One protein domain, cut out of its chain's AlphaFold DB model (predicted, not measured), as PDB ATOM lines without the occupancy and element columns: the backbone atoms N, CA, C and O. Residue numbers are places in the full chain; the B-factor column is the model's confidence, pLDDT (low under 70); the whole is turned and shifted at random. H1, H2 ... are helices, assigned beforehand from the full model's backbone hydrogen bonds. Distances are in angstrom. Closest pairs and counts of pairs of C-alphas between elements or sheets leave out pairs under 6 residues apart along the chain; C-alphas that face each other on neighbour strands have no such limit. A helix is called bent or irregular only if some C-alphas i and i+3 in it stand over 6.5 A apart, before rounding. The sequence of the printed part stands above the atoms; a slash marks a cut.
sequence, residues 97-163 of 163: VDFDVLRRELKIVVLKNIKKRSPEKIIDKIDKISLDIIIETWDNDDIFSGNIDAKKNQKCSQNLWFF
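What this domain is: This is residues 97 to 163 of the 163 residues of the protein "HEPN_MAE_28990 domain-containing protein" of Arthrospira platensis (strain NIES-39 / IAM M-135) (UniProt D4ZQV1). The model is a flat, one-layer arrangement with H1 in the middle, H3 packing on it on one side and the end of H4 meeting the beginning of H1 in a V-like corner on the other. Short H2 lies beyond, near H3, and a long link arches from H3 to H4, with residues 145 to 151 sticking out. The printed part has 67 residues with four named helices, H1, H2, H3 and H4 along the chain, and no named strand; its class is all helix. It is only just compact, close to loose, with a radius of gyration of the C-alphas of 13.0 A and spans of 38 by 26 by 14 A.

Where its parts are: H1, residues 104 to 114, begins with C-alpha 104 at (-26.670, 33.818, -17.586) and is 15.5 A long. H4, residues 150 to 160, is 15.4 A long and ends with C-alpha 160 at (-17.597, 38.272, -18.571). H3 is residues 129 to 136, 9.9 A; H2 is residues 119 to 123, 6.1 A. H3 is neither bent nor irregular, but only just: C-alphas 130 and 133 are 6.3 A apart.

How they stand to each other: H1 touches H4, their closest C-alphas being those of Glu 105 and Asn 159, 5.3 A apart; at 71 degrees they are only just about perpendicular. H1 touches H3 at a steep tilt of 64 degrees, the same way, closest at the C-alphas of Val 110 and Ile 134, 5.9 A. H2 and H3 are close but not clearly touching, with the C-alphas of Ile 122 and Glu 136 closest at 6.2 A. H2 and H4 are apart. In H1, H2 and H4 every O i to N i+4 pair is within hydrogen-bond range; in H3 1 of 4 is, beside 2 of 5 O i to N i+3 pairs.

The domain as a whole: The C-alphas of Asp 127 and Ala 150 are the two farthest apart, 37.9 A. The printed part has no cut. The link from H3 to H4, 13 residues, is long. Residues 142 to 163 are under pLDDT 70.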
ATOM      1  N   VAL A  97     -16.939  24.527  -9.946       91.31
ATOM      2  CA  VAL A  97     -18.193  25.286 -10.016       91.31
ATOM      3  C   VAL A  97     -19.073  24.741 -11.137       91.31
ATOM      4  O   VAL A  97     -18.692  24.794 -12.301       91.31
ATOM      5  N   ASP A  98     -20.286  24.296 -10.804       91.00
ATOM      6  CA  ASP A  98     -21.235  23.786 -11.796       91.00
ATOM      7  C   ASP A  98     -21.725  24.864 -12.774       91.00
ATOM      8  O   ASP A  98     -22.114  25.977 -12.403       91.00
ATOM      9  N   PHE A  99     -21.832  24.485 -14.046       91.38
ATOM     10  CA  PHE A  99     -22.404  25.295 -15.117       91.38
ATOM     11  C   PHE A  99     -23.776  25.838 -14.728       91.38
ATOM     12  O   PHE A  99     -24.079  27.004 -14.978       91.38
ATOM     13  N   ASP A 100     -24.596  25.024 -14.065       91.25
ATOM     14  CA  ASP A 100     -25.961  25.378 -13.693       91.25
ATOM     15  C   ASP A 100     -26.045  26.538 -12.699       91.25
ATOM     16  O   ASP A 100     -27.029  27.285 -12.737       91.25
ATOM     17  N   VAL A 101     -25.007  26.765 -11.890       92.88
ATOM     18  CA  VAL A 101     -24.967  27.882 -10.935       92.88
ATOM     19  C   VAL A 101     -24.354  29.154 -11.525       92.88
ATOM     20  O   VAL A 101     -24.433  30.221 -10.912       92.88
ATOM     21  N   LEU A 102     -23.789  29.082 -12.735       90.38
ATOM     22  CA  LEU A 102     -23.247  30.256 -13.412       90.38
ATOM     23  C   LEU A 102     -24.347  31.269 -13.746       90.38
ATOM     24  O   LEU A 102     -25.487  30.933 -14.092       90.38
ATOM     25  N   ARG A 103     -23.965  32.547 -13.728       91.31
ATOM     26  CA  ARG A 103     -24.817  33.627 -14.233       91.31
ATOM     27  C   ARG A 103     -25.063  33.456 -15.731       91.31
ATOM     28  O   ARG A 103     -24.255  32.869 -16.454       91.31
ATOM     29  N   ARG A 104     -26.193  33.986 -16.204       90.31
ATOM     30  CA  ARG A 104     -26.670  33.818 -17.586       90.31
ATOM     31  C   ARG A 104     -25.621  34.229 -18.619       90.31
ATOM     32  O   ARG A 104     -25.461  33.552 -19.628       90.31
ATOM     33  N   GLU A 105     -24.924  35.326 -18.372       88.62
ATOM     34  CA  GLU A 105     -23.949  35.925 -19.280       88.62
ATOM     35  C   GLU A 105     -22.766  34.975 -19.498       88.62
ATOM     36  O   GLU A 105     -22.408  34.672 -20.637       88.62
ATOM     37  N   LEU A 106     -22.252  34.399 -18.410       86.31
ATOM     38  CA  LEU A 106     -21.157  33.437 -18.445       86.31
ATOM     39  C   LEU A 106     -21.587  32.100 -19.067       86.31
ATOM     40  O   LEU A 106     -20.850  31.541 -19.877       86.31
ATOM     41  N   LYS A 107     -22.821  31.641 -18.804       89.81
ATOM     42  CA  LYS A 107     -23.403  30.485 -19.512       89.81
ATOM     43  C   LYS A 107     -23.414  30.701 -21.024       89.81
ATOM     44  O   LYS A 107     -23.032  29.816 -21.780       89.81
ATOM     45  N   ILE A 108     -23.826  31.886 -21.479       89.44
ATOM     46  CA  ILE A 108     -23.831  32.230 -22.908       89.44
ATOM     47  C   ILE A 108     -22.412  32.188 -23.488       89.44
ATOM     48  O   ILE A 108     -22.250  31.758 -24.630       89.44
ATOM     49  N   VAL A 109     -21.397  32.631 -22.740       87.69
ATOM     50  CA  VAL A 109     -19.991  32.561 -23.171       87.69
ATOM     51  C   VAL A 109     -19.553  31.108 -23.349       87.69
ATOM     52  O   VAL A 109     -19.131  30.750 -24.447       87.69
ATOM     53  N   VAL A 110     -19.748  30.263 -22.335       88.38
ATOM     54  CA  VAL A 110     -19.422  28.827 -22.392       88.38
ATOM     55  C   VAL A 110     -20.117  28.159 -23.586       88.38
ATOM     56  O   VAL A 110     -19.468  27.546 -24.430       88.38
ATOM     57  N   LEU A 111     -21.426  28.379 -23.758       88.19
ATOM     58  CA  LEU A 111     -22.187  27.803 -24.872       88.19
ATOM     59  C   LEU A 111     -21.722  28.292 -26.252       88.19
ATOM     60  O   LEU A 111     -21.790  27.548 -27.233       88.19
ATOM     61  N   LYS A 112     -21.270  29.544 -26.370       87.31
ATOM     62  CA  LYS A 112     -20.676  30.052 -27.617       87.31
ATOM     63  C   LYS A 112     -19.338  29.392 -27.905       87.31
ATOM     64  O   LYS A 112     -19.049  29.133 -29.069       87.31
ATOM     65  N   ASN A 113     -18.554  29.124 -26.870       86.25
ATOM     66  CA  ASN A 113     -17.260  28.492 -27.020       86.25
ATOM     67  C   ASN A 113     -17.385  27.021 -27.446       86.25
ATOM     68  O   ASN A 113     -16.647  26.599 -28.334       86.25
ATOM     69  N   ILE A 114     -18.387  26.281 -26.944       84.50
ATOM     70  CA  ILE A 114     -18.708  24.917 -27.423       84.50
ATOM     71  C   ILE A 114     -18.824  24.879 -28.945       84.50
ATOM     72  O   ILE A 114     -18.268  23.994 -29.584       84.50
ATOM     73  N   LYS A 115     -19.516  25.855 -29.546       81.12
ATOM     74  CA  LYS A 115     -19.763  25.883 -30.999       81.12
ATOM     75  C   LYS A 115     -18.490  25.961 -31.843       81.12
ATOM     76  O   LYS A 115     -18.553  25.696 -33.038       81.12
ATOM     77  N   LYS A 116     -17.372  26.379 -31.251       81.94
ATOM     78  CA  LYS A 116     -16.076  26.491 -31.926       81.94
ATOM     79  C   LYS A 116     -15.212  25.241 -31.769       81.94
ATOM     80  O   LYS A 116     -14.202  25.111 -32.456       81.94
ATOM     81  N   ARG A 117     -15.581  24.338 -30.862       80.88
ATOM     82  CA  ARG A 117     -14.854  23.104 -30.565       80.88
ATOM     83  C   ARG A 117     -15.480  21.933 -31.329       80.88
ATOM     84  O   ARG A 117     -16.678  21.925 -31.604       80.88
ATOM     85  N   SER A 118     -14.660  20.946 -31.693       83.31
ATOM     86  CA  SER A 118     -15.165  19.714 -32.316       83.31
ATOM     87  C   SER A 118     -15.828  18.847 -31.236       83.31
ATOM     88  O   SER A 118     -15.222  18.667 -30.175       83.31
ATOM     89  N   PRO A 119     -17.047  18.323 -31.466       82.81
ATOM     90  CA  PRO A 119     -17.749  17.488 -30.490       82.81
ATOM     91  C   PRO A 119     -16.936  16.276 -30.028       82.81
ATOM     92  O   PRO A 119     -17.009  15.906 -28.860       82.81
ATOM     93  N   GLU A 120     -16.123  15.703 -30.916       84.31
ATOM     94  CA  GLU A 120     -15.261  14.555 -30.625       84.31
ATOM     95  C   GLU A 120     -14.214  14.901 -29.557       84.31
ATOM     96  O   GLU A 120     -14.030  14.165 -28.597       84.31
ATOM     97  N   LYS A 121     -13.587  16.080 -29.650       79.50
ATOM     98  CA  LYS A 121     -12.598  16.519 -28.649       79.50
ATOM     99  C   LYS A 121     -13.206  16.778 -27.274       79.50
ATOM    100  O   LYS A 121     -12.495  16.712 -26.278       79.50
ATOM    101  N   ILE A 122     -14.488  17.133 -27.244       80.62
ATOM    102  CA  ILE A 122     -15.220  17.426 -26.016       80.62
ATOM    103  C   ILE A 122     -15.654  16.113 -25.355       80.62
ATOM    104  O   ILE A 122     -15.451  15.936 -24.159       80.62
ATOM    105  N   ILE A 123     -16.226  15.179 -26.122       82.56
ATOM    106  CA  ILE A 123     -16.788  13.943 -25.560       82.56
ATOM    107  C   ILE A 123     -15.723  13.028 -24.955       82.56
ATOM    108  O   ILE A 123     -16.004  12.346 -23.978       82.56
ATOM    109  N   ASP A 124     -14.495  13.071 -25.479       83.56
ATOM    110  CA  ASP A 124     -13.370  12.285 -24.961       83.56
ATOM    111  C   ASP A 124     -12.895  12.745 -23.570       83.56
ATOM    112  O   ASP A 124     -12.125  12.041 -22.917       83.56
ATOM    113  N   LYS A 125     -13.320  13.931 -23.121       79.75
ATOM    114  CA  LYS A 125     -12.837  14.567 -21.890       79.75
ATOM    115  C   LYS A 125     -13.931  14.951 -20.893       79.75
ATOM    116  O   LYS A 125     -13.604  15.250 -19.750       79.75
ATOM    117  N   ILE A 126     -15.199  14.946 -21.305       83.00
ATOM    118  CA  ILE A 126     -16.332  15.187 -20.405       83.00
ATOM    119  C   ILE A 126     -16.703  13.887 -19.678       83.00
ATOM    120  O   ILE A 126     -17.159  12.933 -20.304       83.00
ATOM    121  N   ASP A 127     -16.594  13.898 -18.351       82.56
ATOM    122  CA  ASP A 127     -17.154  12.898 -17.432       82.56
ATOM    123  C   ASP A 127     -18.394  13.471 -16.717       82.56
ATOM    124  O   ASP A 127     -19.493  12.911 -16.759       82.56
ATOM    125  N   LYS A 128     -18.267  14.676 -16.151       85.38
ATOM    126  CA  LYS A 128     -19.349  15.450 -15.530       85.38
ATOM    127  C   LYS A 128     -19.647  16.690 -16.354       85.38
ATOM    128  O   LYS A 128     -19.051  17.747 -16.166       85.38
ATOM    129  N   ILE A 129     -20.661  16.592 -17.213       84.44
ATOM    130  CA  ILE A 129     -21.039  17.673 -18.136       84.44
ATOM    131  C   ILE A 129     -21.279  19.027 -17.455       84.44
ATOM    132  O   ILE A 129     -21.001  20.053 -18.064       84.44
ATOM    133  N   SER A 130     -21.774  19.060 -16.212       83.50
ATOM    134  CA  SER A 130     -21.998  20.317 -15.491       83.50
ATOM    135  C   SER A 130     -20.693  21.048 -15.170       83.50
ATOM    136  O   SER A 130     -20.690  22.271 -15.159       83.50
ATOM    137  N   LEU A 131     -19.587  20.339 -14.966       84.81
ATOM    138  CA  LEU A 131     -18.288  20.917 -14.621       84.81
ATOM    139  C   LEU A 131     -17.422  21.080 -15.872       84.81
ATOM    140  O   LEU A 131     -16.991  22.181 -16.222       84.81
ATOM    141  N   ASP A 132     -17.257  19.986 -16.607       84.88
ATOM    142  CA  ASP A 132     -16.225  19.852 -17.635       84.88
ATOM    143  C   ASP A 132     -16.514  20.715 -18.868       84.88
ATOM    144  O   ASP A 132     -15.602  21.152 -19.571       84.88
ATOM    145  N   ILE A 133     -17.787  21.043 -19.114       85.75
ATOM    146  CA  ILE A 133     -18.194  21.906 -20.229       85.75
ATOM    147  C   ILE A 133     -17.615  23.320 -20.113       85.75
ATOM    148  O   ILE A 133     -17.389  23.982 -21.123       85.75
ATOM    149  N   ILE A 134     -17.362  23.806 -18.896       84.06
ATOM    150  CA  ILE A 134     -16.768  25.128 -18.681       84.06
ATOM    151  C   ILE A 134     -15.308  25.108 -19.147       84.06
ATOM    152  O   ILE A 134     -14.866  26.046 -19.810       84.06
ATOM    153  N   ILE A 135     -14.591  24.023 -18.851       85.19
ATOM    154  CA  ILE A 135     -13.144  23.908 -19.059       85.19
ATOM    155  C   ILE A 135     -12.816  23.498 -20.488       85.19
ATOM    156  O   ILE A 135     -12.015  24.155 -21.146       85.19
ATOM    157  N   GLU A 136     -13.504  22.499 -21.041       83.50
ATOM    158  CA  GLU A 136     -13.226  22.022 -22.405       83.50
ATOM    159  C   GLU A 136     -13.567  23.043 -23.495       83.50
ATOM    160  O   GLU A 136     -13.120  22.962 -24.645       83.50
ATOM    161  N   THR A 137     -14.360  24.044 -23.138       80.56
ATOM    162  CA  THR A 137     -14.752  25.113 -24.050       80.56
ATOM    163  C   THR A 137     -13.880  26.344 -23.882       80.56
ATOM    164  O   THR A 137     -13.853  27.197 -24.762       80.56
ATOM    165  N   TRP A 138     -13.114  26.442 -22.800       82.56
ATOM    166  CA  TRP A 138     -12.170  27.525 -22.613       82.56
ATOM    167  C   TRP A 138     -11.039  27.444 -23.649       82.56
ATOM    168  O   TRP A 138     -10.433  26.393 -23.865       82.56
ATOM    169  N   ASP A 139     -10.776  28.558 -24.331       79.94
ATOM    170  CA  ASP A 139      -9.579  28.749 -25.146       79.94
ATOM    171  C   ASP A 139      -9.070  30.166 -24.929       79.94
ATOM    172  O   ASP A 139      -9.783  31.146 -25.161       79.94
ATOM    173  N   ASN A 140      -7.826  30.262 -24.493       74.19
ATOM    174  CA  ASN A 140      -7.180  31.533 -24.252       74.19
ATOM    175  C   ASN A 140      -7.019  32.326 -25.561       74.19
ATOM    176  O   ASN A 140      -7.298  33.529 -25.617       74.19
ATOM    177  N   ASP A 141      -6.645  31.647 -26.644       71.88
ATOM    178  CA  ASP A 141      -6.294  32.293 -27.909       71.88
ATOM    179  C   ASP A 141      -7.515  32.893 -28.629       71.88
ATOM    180  O   ASP A 141      -7.389  33.822 -29.433       71.88
ATOM    181  N   ASP A 142      -8.719  32.450 -28.266       68.50
ATOM    182  CA  ASP A 142      -9.978  32.865 -28.884       68.50
ATOM    183  C   ASP A 142     -10.428  34.291 -28.527       68.50
ATOM    184  O   ASP A 142     -11.248  34.887 -29.241       68.50
ATOM    185  N   ILE A 143      -9.950  34.851 -27.412       64.69
ATOM    186  CA  ILE A 143     -10.473  36.124 -26.896       64.69
ATOM    187  C   ILE A 143      -9.859  37.306 -27.631       64.69
ATOM    188  O   ILE A 143     -10.575  38.184 -28.128       64.69
ATOM    189  N   PHE A 144      -8.538  37.305 -27.769       62.41
ATOM    190  CA  PHE A 144      -7.798  38.388 -28.400       62.41
ATOM    191  C   PHE A 144      -6.888  37.800 -29.484       62.41
ATOM    192  O   PHE A 144      -5.765  37.380 -29.251       62.41
ATOM    193  N   SER A 145      -7.401  37.719 -30.707       53.19
ATOM    194  CA  SER A 145      -6.688  37.165 -31.862       53.19
ATOM    195  C   SER A 145      -5.820  38.227 -32.564       53.19
ATOM    196  O   SER A 145      -5.868  38.357 -33.785       53.19
ATOM    197  N   GLY A 146      -5.095  39.049 -31.797       44.97
ATOM    198  CA  GLY A 146      -4.148  40.039 -32.330       44.97
ATOM    199  C   GLY A 146      -4.742  41.359 -32.847       44.97
ATOM    200  O   GLY A 146      -4.037  42.101 -33.515       44.97
ATOM    201  N   ASN A 147      -6.008  41.669 -32.541       47.22
ATOM    202  CA  ASN A 147      -6.624  42.983 -32.777       47.22
ATOM    203  C   ASN A 147      -7.601  43.323 -31.627       47.22
ATOM    204  O   ASN A 147      -8.708  42.777 -31.561       47.22
ATOM    205  N   ILE A 148      -7.216  44.226 -30.721       50.88
ATOM    206  CA  ILE A 148      -8.089  44.870 -29.741       50.88
ATOM    207  C   ILE A 148      -8.880  45.904 -30.523       50.88
ATOM    208  O   ILE A 148      -8.453  47.034 -30.752       50.88
ATOM    209  N   ASP A 149     -10.074  45.505 -30.925       57.09
ATOM    210  CA  ASP A 149     -11.123  46.457 -31.230       57.09
ATOM    211  C   ASP A 149     -11.709  46.935 -29.890       57.09
ATOM    212  O   ASP A 149     -12.144  46.122 -29.067       57.09
ATOM    213  N   ALA A 150     -11.740  48.248 -29.649       54.91
ATOM    214  CA  ALA A 150     -12.347  48.831 -28.451       54.91
ATOM    215  C   ALA A 150     -13.796  48.340 -28.238       54.91
ATOM    216  O   ALA A 150     -14.235  48.143 -27.100       54.91
ATOM    217  N   LYS A 151     -14.521  48.039 -29.326       55.06
ATOM    218  CA  LYS A 151     -15.858  47.429 -29.270       55.06
ATOM    219  C   LYS A 151     -15.826  45.985 -28.763       55.06
ATOM    220  O   LYS A 151     -16.746  45.562 -28.062       55.06
ATOM    221  N   LYS A 152     -14.775  45.222 -29.082       60.41
ATOM    222  CA  LYS A 152     -14.570  43.840 -28.612       60.41
ATOM    223  C   LYS A 152     -14.246  43.810 -27.115       60.41
ATOM    224  O   LYS A 152     -14.794  42.960 -26.418       60.41
ATOM    225  N   ASN A 153     -13.494  44.790 -26.606       58.03
ATOM    226  CA  ASN A 153     -13.257  44.962 -25.165       58.03
ATOM    227  C   ASN A 153     -14.528  45.318 -24.398       58.03
ATOM    228  O   ASN A 153     -14.824  44.692 -23.382       58.03
ATOM    229  N   GLN A 154     -15.314  46.276 -24.900       53.84
ATOM    230  CA  GLN A 154     -16.587  46.631 -24.273       53.84
ATOM    231  C   GLN A 154     -17.529  45.423 -24.222       53.84
ATOM    232  O   GLN A 154     -18.150  45.163 -23.195       53.84
ATOM    233  N   LYS A 155     -17.579  44.635 -25.302       60.09
ATOM    234  CA  LYS A 155     -18.406  43.430 -25.381       60.09
ATOM    235  C   LYS A 155     -17.878  42.276 -24.519       60.09
ATOM    236  O   LYS A 155     -18.682  41.517 -23.988       60.09
ATOM    237  N   CYS A 156     -16.563  42.120 -24.358       58.91
ATOM    238  CA  CYS A 156     -15.989  41.151 -23.414       58.91
ATOM    239  C   CYS A 156     -16.289  41.540 -21.967       58.91
ATOM    240  O   CYS A 156     -16.837  40.719 -21.241       58.91
ATOM    241  N   SER A 157     -16.033  42.795 -21.582       59.09
ATOM    242  CA  SER A 157     -16.384  43.321 -20.254       59.09
ATOM    243  C   SER A 157     -17.875  43.119 -19.948       59.09
ATOM    244  O   SER A 157     -18.228  42.596 -18.891       59.09
ATOM    245  N   GLN A 158     -18.730  43.381 -20.947       57.19
ATOM    246  CA  GLN A 158     -20.172  43.152 -20.887       57.19
ATOM    247  C   GLN A 158     -20.578  41.709 -20.562       57.19
ATOM    248  O   GLN A 158     -21.520  41.462 -19.815       57.19
ATOM    249  N   ASN A 159     -19.903  40.738 -21.171       60.78
ATOM    250  CA  ASN A 159     -20.313  39.337 -21.085       60.78
ATOM    251  C   ASN A 159     -19.625  38.574 -19.946       60.78
ATOM    252  O   ASN A 159     -20.160  37.564 -19.498       60.78
ATOM    253  N   LEU A 160     -18.439  39.012 -19.516       58.47
ATOM    254  CA  LEU A 160     -17.597  38.272 -18.571       58.47
ATOM    255  C   LEU A 160     -17.498  38.917 -17.186       58.47
ATOM    256  O   LEU A 160     -17.212  38.197 -16.236       58.47
ATOM    257  N   TRP A 161     -17.721  40.229 -17.039       54.59
ATOM    258  CA  TRP A 161     -17.196  40.940 -15.863       54.59
ATOM    259  C   TRP A 161     -18.150  41.896 -15.146       54.59
ATOM    260  O   TRP A 161     -17.776  42.492 -14.143       54.59
ATOM    261  N   PHE A 162     -19.353  42.102 -15.656       49.75
ATOM    262  CA  PHE A 162     -19.966  43.415 -15.511       49.75
ATOM    263  C   PHE A 162     -20.226  43.968 -14.100       49.75
ATOM    264  O   PHE A 162     -20.725  43.273 -13.209       49.75
ATOM    265  N   PHE A 163     -20.006  45.286 -14.011       30.23
ATOM    266  CA  PHE A 163     -21.045  46.212 -13.551       30.23
ATOM    267  C   PHE A 163     -22.042  46.478 -14.677       30.23
ATOM    268  O   PHE A 163     -21.573  46.901 -15.756       30.23
TER     269      PHE A 163